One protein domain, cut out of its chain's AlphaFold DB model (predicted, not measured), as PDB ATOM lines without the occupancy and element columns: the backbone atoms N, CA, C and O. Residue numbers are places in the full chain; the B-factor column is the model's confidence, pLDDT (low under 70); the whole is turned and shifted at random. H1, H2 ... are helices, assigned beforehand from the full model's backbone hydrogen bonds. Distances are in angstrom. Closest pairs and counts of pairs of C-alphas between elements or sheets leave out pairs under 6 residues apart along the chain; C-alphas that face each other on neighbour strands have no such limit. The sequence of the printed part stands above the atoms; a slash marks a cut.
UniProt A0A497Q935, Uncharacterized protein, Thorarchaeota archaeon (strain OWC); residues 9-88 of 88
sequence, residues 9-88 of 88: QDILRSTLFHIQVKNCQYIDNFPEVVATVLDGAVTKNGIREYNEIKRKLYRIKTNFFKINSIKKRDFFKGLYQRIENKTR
ATOM      1  N   GLN A   9     155.726 153.771 140.998       86.50
ATOM      2  CA  GLN A   9     155.403 155.168 140.689       86.50
ATOM      3  C   GLN A   9     156.557 155.875 139.968       86.50
ATOM      4  O   GLN A   9     156.321 156.619 139.015       86.50
ATOM      5  N   ASP A  10     157.807 155.603 140.350       86.19
ATOM      6  CA  ASP A  10     158.983 156.137 139.655       86.19
ATOM      7  C   ASP A  10     159.086 155.635 138.218       86.19
ATOM      8  O   ASP A  10     159.427 156.404 137.312       86.19
ATOM      9  N   ILE A  11     158.767 154.359 137.996       87.25
ATOM     10  CA  ILE A  11     158.744 153.757 136.662       87.25
ATOM     11  C   ILE A  11     157.655 154.406 135.812       87.25
ATOM     12  O   ILE A  11     157.914 154.790 134.667       87.25
ATOM     13  N   LEU A  12     156.451 154.566 136.365       90.06
ATOM     14  CA  LEU A  12     155.336 155.208 135.677       90.06
ATOM     15  C   LEU A  12     155.691 156.648 135.293       90.06
ATOM     16  O   LEU A  12     155.585 157.020 134.125       90.06
ATOM     17  N   ARG A  13     156.212 157.432 136.243       89.56
ATOM     18  CA  ARG A  13     156.640 158.818 136.008       89.56
ATOM     19  C   ARG A  13     157.734 158.904 134.947       89.56
ATOM     20  O   ARG A  13     157.670 159.758 134.069       89.56
ATOM     21  N   SER A  14     158.708 157.995 134.982       88.69
ATOM     22  CA  SER A  14     159.782 157.934 133.980       88.69
ATOM     23  C   SER A  14     159.255 157.563 132.594       88.69
ATOM     24  O   SER A  14     159.720 158.113 131.595       88.69
ATOM     25  N   THR A  15     158.259 156.676 132.532       88.31
ATOM     26  CA  THR A  15     157.601 156.251 131.290       88.31
ATOM     27  C   THR A  15     156.797 157.390 130.677       88.31
ATOM     28  O   THR A  15     157.001 157.709 129.508       88.31
ATOM     29  N   LEU A  16     155.964 158.069 131.469       90.00
ATOM     30  CA  LEU A  16     155.212 159.250 131.038       90.00
ATOM     31  C   LEU A  16     156.145 160.373 130.577       90.00
ATOM     32  O   LEU A  16     155.946 160.948 129.512       90.00
ATOM     33  N   PHE A  17     157.224 160.625 131.315       89.12
ATOM     34  CA  PHE A  17     158.214 161.620 130.918       89.12
ATOM     35  C   PHE A  17     158.939 161.233 129.619       89.12
ATOM     36  O   PHE A  17     159.235 162.085 128.786       89.12
ATOM     37  N   HIS A  18     159.232 159.947 129.399       88.38
ATOM     38  CA  HIS A  18     159.821 159.490 128.136       88.38
ATOM     39  C   HIS A  18     158.859 159.655 126.954       88.38
ATOM     40  O   HIS A  18     159.281 160.048 125.869       88.38
ATOM     41  N   ILE A  19     157.569 159.411 127.184       88.00
ATOM     42  CA  ILE A  19     156.493 159.636 126.216       88.00
ATOM     43  C   ILE A  19     156.397 161.117 125.836       88.00
ATOM     44  O   ILE A  19     156.374 161.432 124.645       88.00
ATOM     45  N   GLN A  20     156.422 162.008 126.831       86.06
ATOM     46  CA  GLN A  20     156.415 163.458 126.629       86.06
ATOM     47  C   GLN A  20     157.635 163.926 125.834       86.06
ATOM     48  O   GLN A  20     157.484 164.617 124.838       86.06
ATOM     49  N   VAL A  21     158.843 163.485 126.204       86.25
ATOM     50  CA  VAL A  21     160.085 163.850 125.492       86.25
ATOM     51  C   VAL A  21     160.078 163.383 124.032       86.25
ATOM     52  O   VAL A  21     160.694 164.005 123.173       86.25
ATOM     53  N   LYS A  22     159.390 162.279 123.736       84.69
ATOM     54  CA  LYS A  22     159.231 161.754 122.376       84.69
ATOM     55  C   LYS A  22     158.045 162.372 121.621       84.69
ATOM     56  O   LYS A  22     157.805 161.957 120.492       84.69
ATOM     57  N   ASN A  23     157.334 163.338 122.215       82.75
ATOM     58  CA  ASN A  23     156.142 163.989 121.660       82.75
ATOM     59  C   ASN A  23     155.077 162.990 121.171       82.75
ATOM     60  O   ASN A  23     154.443 163.200 120.137       82.75
ATOM     61  N   CYS A  24     154.889 161.877 121.890       84.31
ATOM     62  CA  CYS A  24     153.879 160.894 121.502       84.31
ATOM     63  C   CYS A  24     152.493 161.440 121.862       84.31
ATOM     64  O   CYS A  24     152.251 161.783 123.019       84.31
ATOM     65  N   GLN A  25     151.591 161.496 120.888       77.25
ATOM     66  CA  GLN A  25     150.256 162.079 121.048       77.25
ATOM     67  C   GLN A  25     149.239 161.058 121.560       77.25
ATOM     68  O   GLN A  25     148.369 161.387 122.360       77.25
ATOM     69  N   TYR A  26     149.356 159.798 121.132       77.75
ATOM     70  CA  TYR A  26     148.459 158.738 121.584       77.75
ATOM     71  C   TYR A  26     149.020 158.059 122.830       77.75
ATOM     72  O   TYR A  26     150.102 157.470 122.766       77.75
ATOM     73  N   ILE A  27     148.274 158.104 123.936       75.62
ATOM     74  CA  ILE A  27     148.607 157.463 125.213       75.62
ATOM     75  C   ILE A  27     147.392 156.636 125.654       75.62
ATOM     76  O   ILE A  27     146.424 157.173 126.178       75.62
ATOM     77  N   ASP A  28     147.429 155.328 125.392       80.75
ATOM     78  CA  ASP A  28     146.503 154.343 125.985       80.75
ATOM     79  C   ASP A  28     146.988 153.977 127.412       80.75
ATOM     80  O   ASP A  28     147.901 154.605 127.943       80.75
ATOM     81  N   ASN A  29     146.459 152.926 128.027       84.19
ATOM     82  CA  ASN A  29     146.971 152.253 129.226       84.19
ATOM     83  C   ASN A  29     148.412 151.708 129.096       84.19
ATOM     84  O   ASN A  29     148.926 151.064 130.014       84.19
ATOM     85  N   PHE A  30     149.103 151.961 127.982       86.19
ATOM     86  CA  PHE A  30     150.484 151.553 127.743       86.19
ATOM     87  C   PHE A  30     151.464 151.895 128.890       86.19
ATOM     88  O   PHE A  30     152.217 150.996 129.280       86.19
ATOM     89  N   PRO A  31     151.470 153.110 129.486       86.88
ATOM     90  CA  PRO A  31     152.381 153.442 130.583       86.88
ATOM     91  C   PRO A  31     152.199 152.548 131.814       86.88
ATOM     92  O   PRO A  31     153.184 152.133 132.422       86.88
ATOM     93  N   GLU A  32     150.956 152.201 132.149       88.44
ATOM     94  CA  GLU A  32     150.622 151.335 133.287       88.44
ATOM     95  C   GLU A  32     151.068 149.890 133.060       88.44
ATOM     96  O   GLU A  32     151.633 149.246 133.950       88.44
ATOM     97  N   VAL A  33     150.882 149.381 131.838       88.81
ATOM     98  CA  VAL A  33     151.344 148.037 131.469       88.81
ATOM     99  C   VAL A  33     152.873 147.967 131.524       88.81
ATOM    100  O   VAL A  33     153.432 147.006 132.053       88.81
ATOM    101  N   VAL A  34     153.560 149.001 131.035       88.25
ATOM    102  CA  VAL A  34     155.025 149.104 131.112       88.25
ATOM    103  C   VAL A  34     155.497 149.161 132.563       88.25
ATOM    104  O   VAL A  34     156.412 148.420 132.924       88.25
ATOM    105  N   ALA A  35     154.849 149.975 133.401       88.69
ATOM    106  CA  ALA A  35     155.166 150.069 134.821       88.69
ATOM    107  C   ALA A  35     155.003 148.723 135.536       88.69
ATOM    108  O   ALA A  35     155.873 148.337 136.307       88.69
ATOM    109  N   THR A  36     153.950 147.973 135.218       88.62
ATOM    110  CA  THR A  36     153.695 146.640 135.785       88.62
ATOM    111  C   THR A  36     154.763 145.619 135.377       88.62
ATOM    112  O   THR A  36     155.273 144.875 136.214       88.62
ATOM    113  N   VAL A  37     155.149 145.591 134.095       87.44
ATOM    114  CA  VAL A  37     156.192 144.675 133.595       87.44
ATOM    115  C   VAL A  37     157.552 144.981 134.219       87.44
ATOM    116  O   VAL A  37     158.295 144.056 134.552       87.44
ATOM    117  N   LEU A  38     157.884 146.265 134.354       84.94
ATOM    118  CA  LEU A  38     159.147 146.712 134.930       84.94
ATOM    119  C   LEU A  38     159.186 146.530 136.449       84.94
ATOM    120  O   LEU A  38     160.201 146.057 136.941       84.94
ATOM    121  N   ASP A  39     158.100 146.809 137.175       85.75
ATOM    122  CA  ASP A  39     158.005 146.558 138.623       85.75
ATOM    123  C   ASP A  39     158.228 145.070 138.936       85.75
ATOM    124  O   ASP A  39     159.052 144.727 139.778       85.75
ATOM    125  N   GLY A  40     157.619 144.169 138.153       82.31
ATOM    126  CA  GLY A  40     157.867 142.726 138.255       82.31
ATOM    127  C   GLY A  40     159.255 142.269 137.777       82.31
ATOM    128  O   GLY A  40     159.614 141.100 137.942       82.31
ATOM    129  N   ALA A  41     160.036 143.148 137.148       79.00
ATOM    130  CA  ALA A  41     161.406 142.880 136.718       79.00
ATOM    131  C   ALA A  41     162.470 143.560 137.597       79.00
ATOM    132  O   ALA A  41     163.654 143.246 137.455       79.00
ATOM    133  N   VAL A  42     162.065 144.453 138.502       75.69
ATOM    134  CA  VAL A  42     162.944 145.077 139.494       75.69
ATOM    135  C   VAL A  42     163.216 144.075 140.614       75.69
ATOM    136  O   VAL A  42     162.315 143.452 141.173       75.69
ATOM    137  N   THR A  43     164.490 143.901 140.937       69.81
ATOM    138  CA  THR A  43     164.982 143.049 142.025       69.81
ATOM    139  C   THR A  43     165.559 143.910 143.149       69.81
ATOM    140  O   THR A  43     165.644 145.132 143.026       69.81
ATOM    141  N   LYS A  44     165.993 143.284 144.253       60.59
ATOM    142  CA  LYS A  44     166.669 143.987 145.361       60.59
ATOM    143  C   LYS A  44     167.913 144.773 144.913       60.59
ATOM    144  O   LYS A  44     168.247 145.750 145.565       60.59
ATOM    145  N   ASN A  45     168.538 144.387 143.798       61.09
ATOM    146  CA  ASN A  45     169.755 145.012 143.270       61.09
ATOM    147  C   ASN A  45     169.480 145.982 142.101       61.09
ATOM    148  O   ASN A  45     170.406 146.362 141.394       61.09
ATOM    149  N   GLY A  46     168.215 146.353 141.861       67.38
ATOM    150  CA  GLY A  46     167.814 147.199 140.734       67.38
ATOM    151  C   GLY A  46     167.156 146.420 139.594       67.38
ATOM    152  O   GLY A  46     166.582 145.344 139.790       67.38
ATOM    153  N   ILE A  47     167.174 147.000 138.398       70.31
ATOM    154  CA  ILE A  47     166.505 146.452 137.216       70.31
ATOM    155  C   ILE A  47     167.344 145.299 136.634       70.31
ATOM    156  O   ILE A  47     168.556 145.430 136.500       70.31
ATOM    157  N   ARG A  48     166.709 144.170 136.276       71.81
ATOM    158  CA  ARG A  48     167.368 143.092 135.505       71.81
ATOM    159  C   ARG A  48     167.925 143.614 134.182       71.81
ATOM    160  O   ARG A  48     167.385 144.569 133.630       71.81
ATOM    161  N   GLU A  49     168.922 142.929 133.626       78.75
ATOM    162  CA  GLU A  49     169.509 143.308 132.340       78.75
ATOM    163  C   GLU A  49     168.443 143.602 131.277       78.75
ATOM    164  O   GLU A  49     167.464 142.861 131.109       78.75
ATOM    165  N   TYR A  50     168.671 144.658 130.493       79.12
ATOM    166  CA  TYR A  50     167.762 145.077 129.427       79.12
ATOM    167  C   TYR A  50     167.334 143.915 128.519       79.12
ATOM    168  O   TYR A  50     166.174 143.844 128.120       79.12
ATOM    169  N   ASN A  51     168.237 142.977 128.214       79.56
ATOM    170  CA  ASN A  51     167.938 141.826 127.361       79.56
ATOM    171  C   ASN A  51     166.855 140.902 127.941       79.56
ATOM    172  O   ASN A  51     166.028 140.392 127.177       79.56
ATOM    173  N   GLU A  52     166.802 140.724 129.264       79.56
ATOM    174  CA  GLU A  52     165.769 139.915 129.918       79.56
ATOM    175  C   GLU A  52     164.402 140.604 129.864       79.56
ATOM    176  O   GLU A  52     163.374 139.989 129.558       79.56
ATOM    177  N   ILE A  53     164.387 141.908 130.127       83.19
ATOM    178  CA  ILE A  53     163.157 142.697 130.248       83.19
ATOM    179  C   ILE A  53     162.582 143.041 128.877       83.19
ATOM    180  O   ILE A  53     161.364 143.018 128.687       83.19
ATOM    181  N   LYS A  54     163.441 143.293 127.885       85.56
ATOM    182  CA  LYS A  54     163.059 143.602 126.504       85.56
ATOM    183  C   LYS A  54     162.091 142.565 125.946       85.56
ATOM    184  O   LYS A  54     161.102 142.935 125.319       85.56
ATOM    185  N   ARG A  55     162.331 141.272 126.200       86.25
ATOM    186  CA  ARG A  55     161.438 140.190 125.748       86.25
ATOM    187  C   ARG A  55     160.030 140.326 126.334       86.25
ATOM    188  O   ARG A  55     159.061 140.111 125.612       86.25
ATOM    189  N   LYS A  56     159.908 140.718 127.607       87.19
ATOM    190  CA  LYS A  56     158.615 140.957 128.268       87.19
ATOM    191  C   LYS A  56     157.935 142.220 127.732       87.19
ATOM    192  O   LYS A  56     156.772 142.163 127.352       87.19
ATOM    193  N   LEU A  57     158.673 143.323 127.606       87.50
ATOM    194  CA  LEU A  57     158.165 144.596 127.078       87.50
ATOM    195  C   LEU A  57     157.660 144.478 125.633       87.50
ATOM    196  O   LEU A  57     156.651 145.070 125.262       87.50
ATOM    197  N   TYR A  58     158.324 143.673 124.805       89.19
ATOM    198  CA  TYR A  58     157.943 143.494 123.402       89.19
ATOM    199  C   TYR A  58     156.634 142.721 123.224       89.19
ATOM    200  O   TYR A  58     155.970 142.896 122.198       89.19
ATOM    201  N   ARG A  59     156.262 141.898 124.215       88.69
ATOM    202  CA  ARG A  59     155.000 141.147 124.244       88.69
ATOM    203  C   ARG A  59     153.793 142.021 124.579       88.69
ATOM    204  O   ARG A  59     152.669 141.560 124.397       88.69
ATOM    205  N   ILE A  60     154.002 143.262 125.027       87.00
ATOM    206  CA  ILE A  60     152.912 144.208 125.267       87.00
ATOM    207  C   ILE A  60     152.183 144.451 123.939       87.00
ATOM    208  O   ILE A  60     152.742 145.009 122.986       87.00
ATOM    209  N   LYS A  61     150.924 144.007 123.879       84.50
ATOM    210  CA  LYS A  61     150.006 144.321 122.784       84.50
ATOM    211  C   LYS A  61     149.520 145.753 122.987       84.50
ATOM    212  O   LYS A  61     148.774 146.022 123.916       84.50
ATOM    213  N   THR A  62     149.982 146.667 122.145       85.56
ATOM    214  CA  THR A  62     149.551 148.069 122.153       85.56
ATOM    215  C   THR A  62     149.634 148.635 120.742       85.56
ATOM    216  O   THR A  62     150.535 148.280 119.970       85.56
ATOM    217  N   ASN A  63     148.720 149.546 120.425       86.19
ATOM    218  CA  ASN A  63     148.765 150.335 119.199       86.19
ATOM    219  C   ASN A  63     149.657 151.577 119.340       86.19
ATOM    220  O   ASN A  63     149.955 152.213 118.332       86.19
ATOM    221  N   PHE A  64     150.156 151.875 120.549       88.31
ATOM    222  CA  PHE A  64     150.999 153.033 120.858       88.31
ATOM    223  C   PHE A  64     152.141 153.238 119.857       88.31
ATOM    224  O   PHE A  64     152.309 154.325 119.311       88.31
ATOM    225  N   PHE A  65     152.902 152.181 119.570       87.56
ATOM    226  CA  PHE A  65     154.042 152.258 118.652       87.56
ATOM    227  C   PHE A  65     153.632 152.452 117.197       87.56
ATOM    228  O   PHE A  65     154.330 153.137 116.456       87.56
ATOM    229  N   LYS A  66     152.513 151.837 116.796       86.94
ATOM    230  CA  LYS A  66     151.991 151.926 115.432       86.94
ATOM    231  C   LYS A  66     151.457 153.331 115.160       86.94
ATOM    232  O   LYS A  66     151.779 153.899 114.130       86.94
ATOM    233  N   ILE A  67     150.685 153.886 116.095       87.00
ATOM    234  CA  ILE A  67     150.048 155.202 115.955       87.00
ATOM    235  C   ILE A  67     151.091 156.320 116.026       87.00
ATOM    236  O   ILE A  67     151.106 157.196 115.173       87.00
ATOM    237  N   ASN A  68     152.015 156.260 116.988       85.62
ATOM    238  CA  ASN A  68     153.047 157.290 117.132       85.62
ATOM    239  C   ASN A  68     154.238 157.109 116.165       85.62
ATOM    240  O   ASN A  68     155.172 157.902 116.207       85.62
ATOM    241  N   SER A  69     154.241 156.076 115.311       87.38
ATOM    242  CA  SER A  69     155.346 155.757 114.385       87.38
ATOM    243  C   SER A  69     156.720 155.615 115.068       87.38
ATOM    244  O   SER A  69     157.751 156.037 114.547       87.38
ATOM    245  N   ILE A  70     156.754 154.989 116.251       87.12
ATOM    246  CA  ILE A  70     157.969 154.834 117.066       87.12
ATOM    247  C   ILE A  70     158.491 153.401 116.996       87.12
ATOM    248  O   ILE A  70     157.768 152.427 117.219       87.12
ATOM    249  N   LYS A  71     159.804 153.254 116.794       88.56
ATOM    250  CA  LYS A  71     160.481 151.958 116.909       88.56
ATOM    251  C   LYS A  71     160.470 151.477 118.365       88.56
ATOM    252  O   LYS A  71     161.092 152.089 119.233       88.56
ATOM    253  N   LYS A  72     159.841 150.316 118.614       89.12
ATOM    254  CA  LYS A  72     159.792 149.650 119.937       89.12
ATOM    255  C   LYS A  72     161.160 149.593 120.619       89.12
ATOM    256  O   LYS A  72     161.279 149.893 121.803       89.12
ATOM    257  N   ARG A  73     162.197 149.222 119.860       88.12
ATOM    258  CA  ARG A  73     163.571 149.086 120.364       88.12
ATOM    259  C   ARG A  73     164.094 150.382 120.960       88.12
ATOM    260  O   ARG A  73     164.573 150.366 122.088       88.12
ATOM    261  N   ASP A  74     163.992 151.467 120.206       88.06
ATOM    262  CA  ASP A  74     164.601 152.743 120.569       88.06
ATOM    263  C   ASP A  74     163.883 153.358 121.767       88.06
ATOM    264  O   ASP A  74     164.529 153.849 122.689       88.06
ATOM    265  N   PHE A  75     162.554 153.231 121.802       90.31
ATOM    266  CA  PHE A  75     161.745 153.638 122.946       90.31
ATOM    267  C   PHE A  75     162.112 152.858 124.210       90.31
ATOM    268  O   PHE A  75     162.477 153.447 125.222       90.31
ATOM    269  N   PHE A  76     162.070 151.522 124.167       89.88
ATOM    270  CA  PHE A  76     162.338 150.724 125.363       89.88
ATOM    271  C   PHE A  76     163.794 150.824 125.821       89.88
ATOM    272  O   PHE A  76     164.041 150.792 127.022       89.88
ATOM    273  N   LYS A  77     164.758 150.950 124.899       89.69
ATOM    274  CA  LYS A  77     166.169 151.145 125.253       89.69
ATOM    275  C   LYS A  77     166.379 152.500 125.932       89.69
ATOM    276  O   LYS A  77     167.015 152.547 126.978       89.69
ATOM    277  N   GLY A  78     165.811 153.572 125.373       89.44
ATOM    278  CA  GLY A  78     165.894 154.909 125.962       89.44
ATOM    279  C   GLY A  78     165.197 154.996 127.319       89.44
ATOM    280  O   GLY A  78     165.742 155.575 128.256       89.44
ATOM    281  N   LEU A  79     164.026 154.366 127.449       89.44
ATOM    282  CA  LEU A  79     163.323 154.253 128.722       89.44
ATOM    283  C   LEU A  79     164.163 153.495 129.756       89.44
ATOM    284  O   LEU A  79     164.352 153.996 130.857       89.44
ATOM    285  N   TYR A  80     164.702 152.328 129.398       87.75
ATOM    286  CA  TYR A  80     165.532 151.525 130.296       87.75
ATOM    287  C   TYR A  80     166.753 152.305 130.791       87.75
ATOM    288  O   TYR A  80     166.945 152.405 131.996       87.75
ATOM    289  N   GLN A  81     167.520 152.925 129.886       87.38
ATOM    290  CA  GLN A  81     168.691 153.735 130.250       87.38
ATOM    291  C   GLN A  81     168.325 154.876 131.200       87.38
ATOM    292  O   GLN A  81     169.054 155.169 132.141       87.38
ATOM    293  N   ARG A  82     167.175 155.520 130.981       86.00
ATOM    294  CA  ARG A  82     166.702 156.600 131.851       86.00
ATOM    295  C   ARG A  82     166.363 156.104 133.255       86.00
ATOM    296  O   ARG A  82     166.671 156.795 134.219       86.00
ATOM    297  N   ILE A  83     165.718 154.946 133.368       84.44
ATOM    298  CA  ILE A  83     165.362 154.371 134.668       84.44
ATOM    299  C   ILE A  83     166.630 153.855 135.373       84.44
ATOM    300  O   ILE A  83     166.812 154.126 136.554       84.44
ATOM    301  N   GLU A  84     167.542 153.208 134.643       82.25
ATOM    302  CA  GLU A  84     168.831 152.719 135.151       82.25
ATOM    303  C   GLU A  84     169.725 153.856 135.675       82.25
ATOM    304  O   GLU A  84     170.252 153.766 136.783       82.25
ATOM    305  N   ASN A  85     169.824 154.968 134.938       80.88
ATOM    306  CA  ASN A  85     170.556 156.163 135.372       80.88
ATOM    307  C   ASN A  85     169.953 156.828 136.618       80.88
ATOM    308  O   ASN A  85     170.633 157.609 137.266       80.88
ATOM    309  N   LYS A  86     168.680 156.566 136.935       73.56
ATOM    310  CA  LYS A  86     168.033 157.072 138.154       73.56
ATOM    311  C   LYS A  86     168.297 156.164 139.367       73.56
ATOM    312  O   LYS A  86     168.069 156.587 140.494       73.56
ATOM    313  N   THR A  87     168.720 154.919 139.133       65.75
ATOM    314  CA  THR A  87     169.054 153.923 140.174       65.75
ATOM    315  C   THR A  87     170.533 153.806 140.502       65.75
ATOM    316  O   THR A  87     170.851 153.194 141.519       65.75
ATOM    317  N   ARG A  88     171.411 154.301 139.628       59.16
ATOM    318  CA  ARG A  88     172.858 154.384 139.858       59.16
ATOM    319  C   ARG A  88     173.199 155.684 140.564       59.16
ATOM    320  O   ARG A  88     174.113 155.631 141.410       59.16
TER     321      ARG A  88
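AT A GLANCE: This is residues 9 to 88 of the 88 residues of an uncharacterized protein of Thorarchaeota archaeon (strain OWC) (UniProt A0A497Q935). Four steeply tilted helices pack in a ring, H5 on H1, H1 on H2, H2 on H3 and H3 back on H5, with H1 and H2 forming one helical hairpin and H2 and H3 another. Little H4 lies toward one end of the long axis, and the loop around Lys 44 makes the other end. The printed part has 80 residues with five named helices, H1 to H5 in chain order, and no named strand; the class is all helix. It is compact, with a radius of gyration of the C-alphas of 11.7 A, and elongated, spanning 35 by 22 by 19 A.

IN THESE COORDINATES: Find C-alpha 72 at (159.792, 149.650, 119.937); from there H5, the longest helix, residues 72 to 87, runs 22.7 A to C-alpha 87 at (169.054, 153.923, 140.174). Go back to C-alpha 9 at (155.403, 155.168, 140.689), where H1, residues 9 to 21, begins its 18.1 A. H2 is residues 30 to 39, 14.1 A; H3 is residues 50 to 58, 11.6 A; H4 is residues 64 to 67, 5.4 A.

HOW THE PARTS SIT: Start at H5: its residues 78 to 83 alone touch H1, closest at the C-alphas of His 18 and Leu 79, 6.3 A, with a steep tilt of 50 degrees, opposite ways. H5 also touches H3, closest at the C-alphas of Tyr 50 and Tyr 80, 6.9 A. H1 and H2 touch as a hairpin, closest at the C-alphas of Leu 12 and Ala 35, 5.2 A, at 42 degrees, a steep tilt. The hairpin H2 and H3 is closest at the C-alphas of Val 37 and Leu 57, 6.8 A; its tilt of 37 degrees is only just steep. H1 and H3 are apart, and so are H2 and H5. H4 is close to H5 but not clearly touching, the closest C-alphas being those of Phe 65 and Lys 72, 6.4 A. In H1, H2 and H5 every O i to N i+4 pair is within hydrogen-bond range, in H3 3 of 5; H4 is too short for such a pair.

THE WHOLE: Look for the C-alphas of Lys 44 and Ile 67, the two farthest apart, at 35.6 A. The printed part has no cut and no long link. Within the link from H2 to H3, residues 42 to 43 pair with residues 46 to 47, antiparallel. Mean pLDDT of the printed part is 83.6; residues 43 to 46 and 87 to 88 are under 70.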